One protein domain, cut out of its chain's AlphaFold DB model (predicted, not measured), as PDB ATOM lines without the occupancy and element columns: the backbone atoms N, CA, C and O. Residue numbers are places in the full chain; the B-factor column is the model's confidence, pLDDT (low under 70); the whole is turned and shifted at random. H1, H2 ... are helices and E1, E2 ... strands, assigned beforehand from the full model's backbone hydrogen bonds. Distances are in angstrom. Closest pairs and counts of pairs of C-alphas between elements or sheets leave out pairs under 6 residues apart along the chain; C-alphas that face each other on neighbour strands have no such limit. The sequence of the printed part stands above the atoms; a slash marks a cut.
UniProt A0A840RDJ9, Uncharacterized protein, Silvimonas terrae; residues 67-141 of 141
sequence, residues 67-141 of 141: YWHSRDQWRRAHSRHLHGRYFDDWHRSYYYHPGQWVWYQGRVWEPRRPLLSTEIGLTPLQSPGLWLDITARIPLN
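This is residues 67 to 141 of the 141 residues of an uncharacterized protein of Silvimonas terrae (UniProt A0A840RDJ9). With little regular structure, this is a small three-stranded antiparallel sheet among long loops, with one short helix at one end of the long axis and loop residues 115 to 118 at the other. The 75 printed residues hold H1, E1, E2, E3 in that order, only 19 residues in named elements, class mixed. The whole is compact, radius of gyration of the C-alphas 12.2 A, yet elongated, spanning 38 by 22 by 18 A.

H1, residues 71 to 78, begins at C-alpha (13.422, -27.015, 13.341) and is 10.7 A long. E1 is residues 102 to 104, 6.5 A; E2 107 to 111, 13.1 A; E3 131 to 133, 6.6 A, ending at C-alpha (3.246, -20.519, 6.026).

E1, E2, E3 form a meander, each strand the antiparallel neighbour of the one before. Hairpin E1 and E2 has N 102 and O 109 within hydrogen-bond range, 2.9 A; hairpin E2 and E3 has N 132 and O 110, 2.7 A. H1 only grazes the sheet with residues 71 to 75; the closest C-alphas of H1 and E1 are those of Arg 71 and Trp 103, 6.6 A. In H1 every O i to N i+4 pair is within hydrogen-bond range.

The C-alphas farthest apart, Thr 118 and Asn 141, are 38.4 A apart. The printed part has no cut; links H1 to E1 and E2 to E3 are long. No printed residue is under 70 in pLDDT.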
ATOM      1  N   TYR A  67      14.852 -22.666   2.434       77.50
ATOM      2  CA  TYR A  67      14.616 -24.029   2.891       77.50
ATOM      3  C   TYR A  67      15.458 -24.292   4.139       77.50
ATOM      4  O   TYR A  67      16.673 -24.095   4.121       77.50
ATOM      5  N   TRP A  68      14.813 -24.735   5.215       85.12
ATOM      6  CA  TRP A  68      15.467 -25.020   6.488       85.12
ATOM      7  C   TRP A  68      15.506 -26.524   6.716       85.12
ATOM      8  O   TRP A  68      14.476 -27.195   6.676       85.12
ATOM      9  N   HIS A  69      16.694 -27.059   6.981       84.94
ATOM     10  CA  HIS A  69      16.892 -28.502   7.112       84.94
ATOM     11  C   HIS A  69      16.330 -29.059   8.422       84.94
ATOM     12  O   HIS A  69      15.985 -30.236   8.490       84.94
ATOM     13  N   SER A  70      16.242 -28.236   9.470       90.50
ATOM     14  CA  SER A  70      15.701 -28.658  10.758       90.50
ATOM     15  C   SER A  70      15.027 -27.524  11.520       90.50
ATOM     16  O   SER A  70      15.347 -26.343  11.351       90.50
ATOM     17  N   ARG A  71      14.122 -27.915  12.421       92.12
ATOM     18  CA  ARG A  71      13.422 -27.015  13.341       92.12
ATOM     19  C   ARG A  71      14.402 -26.178  14.158       92.12
ATOM     20  O   ARG A  71      14.248 -24.965  14.265       92.12
ATOM     21  N   ASP A  72      15.441 -26.810  14.701       91.62
ATOM     22  CA  ASP A  72      16.440 -26.132  15.532       91.62
ATOM     23  C   ASP A  72      17.308 -25.154  14.737       91.62
ATOM     24  O   ASP A  72      17.766 -24.152  15.289       91.62
ATOM     25  N   GLN A  73      17.558 -25.428  13.453       91.56
ATOM     26  CA  GLN A  73      18.252 -24.488  12.574       91.56
ATOM     27  C   GLN A  73      17.417 -23.217  12.398       91.56
ATOM     28  O   GLN A  73      17.917 -22.122  12.651       91.56
ATOM     29  N   TRP A  74      16.137 -23.370  12.049       91.69
ATOM     30  CA  TRP A  74      15.220 -22.240  11.921       91.69
ATOM     31  C   TRP A  74      15.073 -21.486  13.247       91.69
ATOM     32  O   TRP A  74      15.237 -20.269  13.286       91.69
ATOM     33  N   ARG A  75      14.864 -22.200  14.362       91.44
ATOM     34  CA  ARG A  75      14.697 -21.597  15.693       91.44
ATOM     35  C   ARG A  75      15.910 -20.767  16.103       91.44
ATOM     36  O   ARG A  75      15.745 -19.669  16.622       91.44
ATOM     37  N   ARG A  76      17.127 -21.268  15.865       90.44
ATOM     38  CA  ARG A  76      18.364 -20.528  16.164       90.44
ATOM     39  C   ARG A  76      18.518 -19.281  15.304       90.44
ATOM     40  O   ARG A  76      18.986 -18.271  15.814       90.44
ATOM     41  N   ALA A  77      18.105 -19.340  14.042       89.44
ATOM     42  CA  ALA A  77      18.173 -18.200  13.135       89.44
ATOM     43  C   ALA A  77      17.160 -17.088  13.469       89.44
ATOM     44  O   ALA A  77      17.400 -15.945  13.102       89.44
ATOM     45  N   HIS A  78      16.072 -17.404  14.181       91.19
ATOM     46  CA  HIS A  78      14.986 -16.462  14.504       91.19
ATOM     47  C   HIS A  78      14.828 -16.185  16.011       91.19
ATOM     48  O   HIS A  78      13.884 -15.515  16.423       91.19
ATOM     49  N   SER A  79      15.708 -16.717  16.866       89.69
ATOM     50  CA  SER A  79      15.503 -16.774  18.324       89.69
ATOM     51  C   SER A  79      15.188 -15.435  19.010       89.69
ATOM     52  O   SER A  79      14.405 -15.436  19.958       89.69
ATOM     53  N   ARG A  80      15.719 -14.300  18.532       90.50
ATOM     54  CA  ARG A  80      15.438 -12.950  19.060       90.50
ATOM     55  C   ARG A  80      13.990 -12.526  18.822       90.50
ATOM     56  O   ARG A  80      13.422 -11.820  19.647       90.50
ATOM     57  N   HIS A  81      13.390 -12.983  17.726       89.31
ATOM     58  CA  HIS A  81      12.033 -12.626  17.307       89.31
ATOM     59  C   HIS A  81      10.972 -13.644  17.735       89.31
ATOM     60  O   HIS A  81       9.778 -13.373  17.628       89.31
ATOM     61  N   LEU A  82      11.378 -14.814  18.238       88.81
ATOM     62  CA  LEU A  82      10.432 -15.828  18.701       88.81
ATOM     63  C   LEU A  82       9.809 -15.503  20.057       88.81
ATOM     64  O   LEU A  82       8.788 -16.096  20.383       88.81
ATOM     65  N   HIS A  83      10.389 -14.596  20.851       85.81
ATOM     66  CA  HIS A  83       9.883 -14.235  22.186       85.81
ATOM     67  C   HIS A  83       9.573 -15.457  23.078       85.81
ATOM     68  O   HIS A  83       8.584 -15.479  23.804       85.81
ATOM     69  N   GLY A  84      10.393 -16.511  22.992       81.50
ATOM     70  CA  GLY A  84      10.184 -17.753  23.748       81.50
ATOM     71  C   GLY A  84       9.020 -18.622  23.259       81.50
ATOM     72  O   GLY A  84       8.630 -19.555  23.953       81.50
ATOM     73  N   ARG A  85       8.453 -18.348  22.079       86.12
ATOM     74  CA  ARG A  85       7.394 -19.162  21.479       86.12
ATOM     75  C   ARG A  85       7.929 -20.546  21.101       86.12
ATOM     76  O   ARG A  85       8.904 -20.670  20.359       86.12
ATOM     77  N   TYR A  86       7.251 -21.577  21.595       83.19
ATOM     78  CA  TYR A  86       7.536 -22.977  21.297       83.19
ATOM     79  C   TYR A  86       6.565 -23.523  20.257       83.19
ATOM     80  O   TYR A  86       5.427 -23.065  20.145       83.19
ATOM     81  N   PHE A  87       7.041 -24.496  19.491       91.75
ATOM     82  CA  PHE A  87       6.243 -25.236  18.531       91.75
ATOM     83  C   PHE A  87       6.825 -26.627  18.322       91.75
ATOM     84  O   PHE A  87       8.048 -26.818  18.261       91.75
ATOM     85  N   ASP A  88       5.920 -27.583  18.194       90.75
ATOM     86  CA  ASP A  88       6.242 -28.983  17.988       90.75
ATOM     87  C   ASP A  88       6.082 -29.387  16.534       90.75
ATOM     88  O   ASP A  88       5.612 -28.613  15.692       90.75
ATOM     89  N   ASP A  89       6.535 -30.595  16.230       94.69
ATOM     90  CA  ASP A  89       6.270 -31.194  14.938       94.69
ATOM     91  C   ASP A  89       4.757 -31.371  14.753       94.69
ATOM     92  O   ASP A  89       3.986 -31.547  15.701       94.69
ATOM     93  N   TRP A  90       4.302 -31.279  13.509       95.25
ATOM     94  CA  TRP A  90       2.917 -31.582  13.193       95.25
ATOM     95  C   TRP A  90       2.614 -33.053  13.512       95.25
ATOM     96  O   TRP A  90       3.361 -33.957  13.138       95.25
ATOM     97  N   HIS A  91       1.475 -33.292  14.151       95.12
ATOM     98  CA  HIS A  91       0.992 -34.604  14.542       95.12
ATOM     99  C   HIS A  91      -0.385 -34.863  13.949       95.12
ATOM    100  O   HIS A  91      -1.310 -34.049  14.022       95.12
ATOM    101  N   ARG A  92      -0.536 -36.071  13.408       90.88
ATOM    102  CA  ARG A  92      -1.841 -36.576  13.003       90.88
ATOM    103  C   ARG A  92      -2.732 -36.705  14.238       90.88
ATOM    104  O   ARG A  92      -2.260 -37.107  15.297       90.88
ATOM    105  N   SER A  93      -4.015 -36.399  14.079       89.62
ATOM    106  CA  SER A  93      -5.029 -36.524  15.137       89.62
ATOM    107  C   SER A  93      -4.958 -35.485  16.262       89.62
ATOM    108  O   SER A  93      -5.726 -35.591  17.214       89.62
ATOM    109  N   TYR A  94      -4.098 -34.468  16.158       92.25
ATOM    110  CA  TYR A  94      -4.061 -33.367  17.119       92.25
ATOM    111  C   TYR A  94      -4.989 -32.217  16.705       92.25
ATOM    112  O   TYR A  94      -5.131 -31.904  15.519       92.25
ATOM    113  N   TYR A  95      -5.620 -31.582  17.694       92.31
ATOM    114  CA  TYR A  95      -6.486 -30.427  17.489       92.31
ATOM    115  C   TYR A  95      -5.684 -29.130  17.610       92.31
ATOM    116  O   TYR A  95      -5.212 -28.787  18.692       92.31
ATOM    117  N   TYR A  96      -5.538 -28.404  16.502       91.94
ATOM    118  CA  TYR A  96      -4.774 -27.158  16.463       91.94
ATOM    119  C   TYR A  96      -5.684 -25.925  16.500       91.94
ATOM    120  O   TYR A  96      -6.673 -25.835  15.767       91.94
ATOM    121  N   HIS A  97      -5.308 -24.954  17.328       91.81
ATOM    122  CA  HIS A  97      -5.957 -23.652  17.459       91.81
ATOM    123  C   HIS A  97      -5.162 -22.553  16.734       91.81
ATOM    124  O   HIS A  97      -3.935 -22.648  16.645       91.81
ATOM    125  N   PRO A  98      -5.819 -21.476  16.263       91.69
ATOM    126  CA  PRO A  98      -5.137 -20.294  15.738       91.69
ATOM    127  C   PRO A  98      -4.102 -19.755  16.718       91.69
ATOM    128  O   PRO A  98      -4.302 -19.799  17.932       91.69
ATOM    129  N   GLY A  99      -2.987 -19.256  16.196       90.50
ATOM    130  CA  GLY A  99      -1.857 -18.848  17.016       90.50
ATOM    131  C   GLY A  99      -0.966 -19.998  17.482       90.50
ATOM    132  O   GLY A  99       0.102 -19.706  18.014       90.50
ATOM    133  N   GLN A 100      -1.319 -21.273  17.283       93.12
ATOM    134  CA  GLN A 100      -0.389 -22.381  17.515       93.12
ATOM    135  C   GLN A 100       0.477 -22.611  16.287       93.12
ATOM    136  O   GLN A 100      -0.015 -22.719  15.168       93.12
ATOM    137  N   TRP A 101       1.783 -22.686  16.497       94.69
ATOM    138  CA  TRP A 101       2.725 -22.945  15.419       94.69
ATOM    139  C   TRP A 101       3.107 -24.418  15.423       94.69
ATOM    140  O   TRP A 101       3.183 -25.040  16.483       94.69
ATOM    141  N   VAL A 102       3.354 -24.966  14.238       95.38
ATOM    142  CA  VAL A 102       3.826 -26.340  14.056       95.38
ATOM    143  C   VAL A 102       4.940 -26.388  13.026       95.38
ATOM    144  O   VAL A 102       4.946 -25.625  12.060       95.38
ATOM    145  N   TRP A 103       5.872 -27.313  13.210       95.50
ATOM    146  CA  TRP A 103       6.899 -27.621  12.229       95.50
ATOM    147  C   TRP A 103       6.431 -28.739  11.297       95.50
ATOM    148  O   TRP A 103       6.012 -29.806  11.743       95.50
ATOM    149  N   TYR A 104       6.507 -28.520   9.986       95.25
ATOM    150  CA  TYR A 104       6.217 -29.554   8.996       95.25
ATOM    151  C   TYR A 104       7.031 -29.331   7.722       95.25
ATOM    152  O   TYR A 104       6.923 -28.284   7.082       95.25
ATOM    153  N   GLN A 105       7.836 -30.335   7.357       92.56
ATOM    154  CA  GLN A 105       8.663 -30.363   6.142       92.56
ATOM    155  C   GLN A 105       9.514 -29.097   5.919       92.56
ATOM    156  O   GLN A 105       9.458 -28.460   4.867       92.56
ATOM    157  N   GLY A 106      10.313 -28.720   6.919       91.75
ATOM    158  CA  GLY A 106      11.257 -27.604   6.779       91.75
ATOM    159  C   GLY A 106      10.629 -26.214   6.930       91.75
ATOM    160  O   GLY A 106      11.277 -25.214   6.621       91.75
ATOM    161  N   ARG A 107       9.361 -26.147   7.348       93.19
ATOM    162  CA  ARG A 107       8.564 -24.919   7.421       93.19
ATOM    163  C   ARG A 107       7.779 -24.838   8.720       93.19
ATOM    164  O   ARG A 107       7.404 -25.861   9.297       93.19
ATOM    165  N   VAL A 108       7.504 -23.610   9.142       94.75
ATOM    166  CA  VAL A 108       6.623 -23.302  10.266       94.75
ATOM    167  C   VAL A 108       5.255 -22.909   9.722       94.75
ATOM    168  O   VAL A 108       5.145 -22.025   8.868       94.75
ATOM    169  N   TRP A 109       4.218 -23.557  10.241       95.25
ATOM    170  CA  TRP A 109       2.836 -23.350   9.841       95.25
ATOM    171  C   TRP A 109       1.974 -22.930  11.024       95.25
ATOM    172  O   TRP A 109       2.177 -23.392  12.144       95.25
ATOM    173  N   GLU A 110       0.976 -22.098  10.758       95.62
ATOM    174  CA  GLU A 110      -0.052 -21.698  11.719       95.62
ATOM    175  C   GLU A 110      -1.443 -21.976  11.129       95.62
ATOM    176  O   GLU A 110      -1.684 -21.631   9.970       95.62
ATOM    177  N   PRO A 111      -2.381 -22.596  11.858       95.19
ATOM    178  CA  PRO A 111      -3.738 -22.775  11.368       95.19
ATOM    179  C   PRO A 111      -4.459 -21.420  11.343       95.19
ATOM    180  O   PRO A 111      -4.442 -20.654  12.306       95.19
ATOM    181  N   ARG A 112      -5.132 -21.116  10.234       94.19
ATOM    182  CA  ARG A 112      -5.844 -19.838  10.037       94.19
ATOM    183  C   ARG A 112      -7.105 -19.721  10.890       94.19
ATOM    184  O   ARG A 112      -7.563 -18.621  11.175       94.19
ATOM    185  N   ARG A 113      -7.689 -20.864  11.240       93.69
ATOM    186  CA  ARG A 113      -8.888 -21.007  12.066       93.69
ATOM    187  C   ARG A 113      -8.801 -22.314  12.860       93.69
ATOM    188  O   ARG A 113      -8.000 -23.172  12.484       93.69
ATOM    189  N   PRO A 114      -9.609 -22.495  13.918       89.81
ATOM    190  CA  PRO A 114      -9.706 -23.789  14.578       89.81
ATOM    191  C   PRO A 114     -10.087 -24.866  13.553       89.81
ATOM    192  O   PRO A 114     -10.952 -24.636  12.697       89.81
ATOM    193  N   LEU A 115      -9.404 -26.008  13.604       89.25
ATOM    194  CA  LEU A 115      -9.687 -27.122  12.699       89.25
ATOM    195  C   LEU A 115     -11.025 -27.769  13.075       89.25
ATOM    196  O   LEU A 115     -11.361 -27.887  14.250       89.25
ATOM    197  N   LEU A 116     -11.809 -28.191  12.089       90.25
ATOM    198  CA  LEU A 116     -13.002 -29.001  12.335       90.25
ATOM    199  C   LEU A 116     -12.606 -30.468  12.508       90.25
ATOM    200  O   LEU A 116     -11.563 -30.893  12.018       90.25
ATOM    201  N   SER A 117     -13.455 -31.276  13.145       89.81
ATOM    202  CA  SER A 117     -13.180 -32.706  13.360       89.81
ATOM    203  C   SER A 117     -12.891 -33.473  12.064       89.81
ATOM    204  O   SER A 117     -12.079 -34.392  12.067       89.81
ATOM    205  N   THR A 118     -13.506 -33.070  10.949       91.56
ATOM    206  CA  THR A 118     -13.290 -33.643   9.607       91.56
ATOM    207  C   THR A 118     -11.973 -33.215   8.956       91.56
ATOM    208  O   THR A 118     -11.543 -33.822   7.981       91.56
ATOM    209  N   GLU A 119     -11.332 -32.174   9.481       91.75
ATOM    210  CA  GLU A 119     -10.081 -31.601   8.974       91.75
ATOM    211  C   GLU A 119      -8.875 -32.028   9.816       91.75
ATOM    212  O   GLU A 119      -7.724 -31.795   9.435       91.75
ATOM    213  N   ILE A 120      -9.130 -32.672  10.959       90.38
ATOM    214  CA  ILE A 120      -8.094 -33.256  11.797       90.38
ATOM    215  C   ILE A 120      -7.318 -34.283  10.968       90.38
ATOM    216  O   ILE A 120      -7.872 -35.214  10.386       90.38
ATOM    217  N   GLY A 121      -5.996 -34.122  10.938       90.06
ATOM    218  CA  GLY A 121      -5.103 -34.986  10.171       90.06
ATOM    219  C   GLY A 121      -4.825 -34.517   8.742       90.06
ATOM    220  O   GLY A 121      -3.991 -35.142   8.089       90.06
ATOM    221  N   LEU A 122      -5.431 -33.416   8.279       93.75
ATOM    222  CA  LEU A 122      -4.984 -32.739   7.062       93.75
ATOM    223  C   LEU A 122      -3.665 -32.006   7.324       93.75
ATOM    224  O   LEU A 122      -3.564 -31.152   8.208       93.75
ATOM    225  N   THR A 123      -2.645 -32.341   6.537       95.75
ATOM    226  CA  THR A 123      -1.332 -31.692   6.628       95.75
ATOM    227  C   THR A 123      -1.362 -30.277   6.037       95.75
ATOM    228  O   THR A 123      -2.206 -29.982   5.179       95.75
ATOM    229  N   PRO A 124      -0.396 -29.414   6.403       94.25
ATOM    230  CA  PRO A 124      -0.275 -28.085   5.809       94.25
ATOM    231  C   PRO A 124      -0.182 -28.059   4.282       94.25
ATOM    232  O   PRO A 124      -0.711 -27.150   3.646       94.25
ATOM    233  N   LEU A 125       0.431 -29.084   3.681       92.62
ATOM    234  CA  LEU A 125       0.567 -29.179   2.226       92.62
ATOM    235  C   LEU A 125      -0.681 -29.720   1.523       92.62
ATOM    236  O   LEU A 125      -0.924 -29.359   0.377       92.62
ATOM    237  N   GLN A 126      -1.478 -30.563   2.186       94.81
ATOM    238  CA  GLN A 126      -2.734 -31.073   1.620       94.81
ATOM    239  C   GLN A 126      -3.839 -30.017   1.612       94.81
ATOM    240  O   GLN A 126      -4.729 -30.072   0.770       94.81
ATOM    241  N   SER A 127      -3.797 -29.069   2.553       93.00
ATOM    242  CA  SER A 127      -4.805 -28.018   2.660       93.00
ATOM    243  C   SER A 127      -4.173 -26.652   2.945       93.00
ATOM    244  O   SER A 127      -4.316 -26.105   4.041       93.00
ATOM    245  N   PRO A 128      -3.490 -26.042   1.960       87.62
ATOM    246  CA  PRO A 128      -2.826 -24.748   2.138       87.62
ATOM    247  C   PRO A 128      -3.805 -23.603   2.455       87.62
ATOM    248  O   PRO A 128      -3.390 -22.541   2.908       87.62
ATOM    249  N   GLY A 129      -5.111 -23.800   2.240       92.38
ATOM    250  CA  GLY A 129      -6.154 -22.860   2.658       92.38
ATOM    251  C   GLY A 129      -6.453 -22.881   4.162       92.38
ATOM    252  O   GLY A 129      -6.962 -21.892   4.683       92.38
ATOM    253  N   LEU A 130      -6.126 -23.970   4.869       93.56
ATOM    254  CA  LEU A 130      -6.295 -24.088   6.325       93.56
ATOM    255  C   LEU A 130      -5.073 -23.595   7.095       93.56
ATOM    256  O   LEU A 130      -5.201 -23.148   8.235       93.56
ATOM    257  N   TRP A 131      -3.903 -23.638   6.464       95.62
ATOM    258  CA  TRP A 131      -2.625 -23.346   7.092       95.62
ATOM    259  C   TRP A 131      -1.987 -22.084   6.507       95.62
ATOM    260  O   TRP A 131      -2.235 -21.669   5.376       95.62
ATOM    261  N   LEU A 132      -1.170 -21.427   7.310       94.44
ATOM    262  CA  LEU A 132      -0.429 -20.234   6.956       94.44
ATOM    263  C   LEU A 132       1.052 -20.544   7.082       94.44
ATOM    264  O   LEU A 132       1.517 -20.850   8.175       94.44
ATOM    265  N   ASP A 133       1.787 -20.453   5.977       93.38
ATOM    266  CA  ASP A 133       3.246 -20.519   6.026       93.38
ATOM    267  C   ASP A 133       3.776 -19.220   6.645       93.38
ATOM    268  O   ASP A 133       3.595 -18.120   6.098       93.38
ATOM    269  N   ILE A 134       4.408 -19.353   7.806       91.62
ATOM    270  CA  ILE A 134       5.009 -18.244   8.545       91.62
ATOM    271  C   ILE A 134       6.540 -18.323   8.569       91.62
ATOM    272  O   ILE A 134       7.189 -17.465   9.166       91.62
ATOM    273  N   THR A 135       7.128 -19.298   7.866       90.69
ATOM    274  CA  THR A 135       8.572 -19.599   7.867       90.69
ATOM    275  C   THR A 135       9.434 -18.385   7.537       90.69
ATOM    276  O   THR A 135      10.501 -18.222   8.117       90.69
ATOM    277  N   ALA A 136       8.981 -17.539   6.609       84.38
ATOM    278  CA  ALA A 136       9.686 -16.326   6.186       84.38
ATOM    279  C   ALA A 136       9.045 -15.030   6.709       84.38
ATOM    280  O   ALA A 136       9.479 -13.940   6.347       84.38
ATOM    281  N   ARG A 137       7.983 -15.128   7.519       85.94
ATOM    282  CA  ARG A 137       7.303 -13.952   8.087       85.94
ATOM    283  C   ARG A 137       8.006 -13.422   9.329       85.94
ATOM    284  O   ARG A 137       7.826 -12.259   9.674       85.94
ATOM    285  N   ILE A 138       8.771 -14.276  10.000       84.81
ATOM    286  CA  ILE A 138       9.556 -13.902  11.170       84.81
ATOM    287  C   ILE A 138      10.929 -13.416  10.688       84.81
ATOM    288  O   ILE A 138      11.545 -14.102   9.872       84.81
ATOM    289  N   PRO A 139      11.415 -12.247  11.142       84.62
ATOM    290  CA  PRO A 139      12.746 -11.773  10.780       84.62
ATOM    291  C   PRO A 139      13.857 -12.675  11.325       84.62
ATOM    292  O   PRO A 139      13.723 -13.277  12.394       84.62
ATOM    293  N   LEU A 140      14.970 -12.728  10.593       85.00
ATOM    294  CA  LEU A 140      16.215 -13.335  11.064       85.00
ATOM    295  C   LEU A 140      16.874 -12.452  12.133       85.00
ATOM    296  O   LEU A 140      16.696 -11.235  12.130       85.00
ATOM    297  N   ASN A 141      17.640 -13.092  13.015       81.75
ATOM    298  CA  ASN A 141      18.429 -12.463  14.078       81.75
ATOM    299  C   ASN A 141      19.539 -11.533  13.595       81.75
ATOM    300  O   ASN A 141      20.126 -11.796  12.523       81.75
TER     301      ASN A 141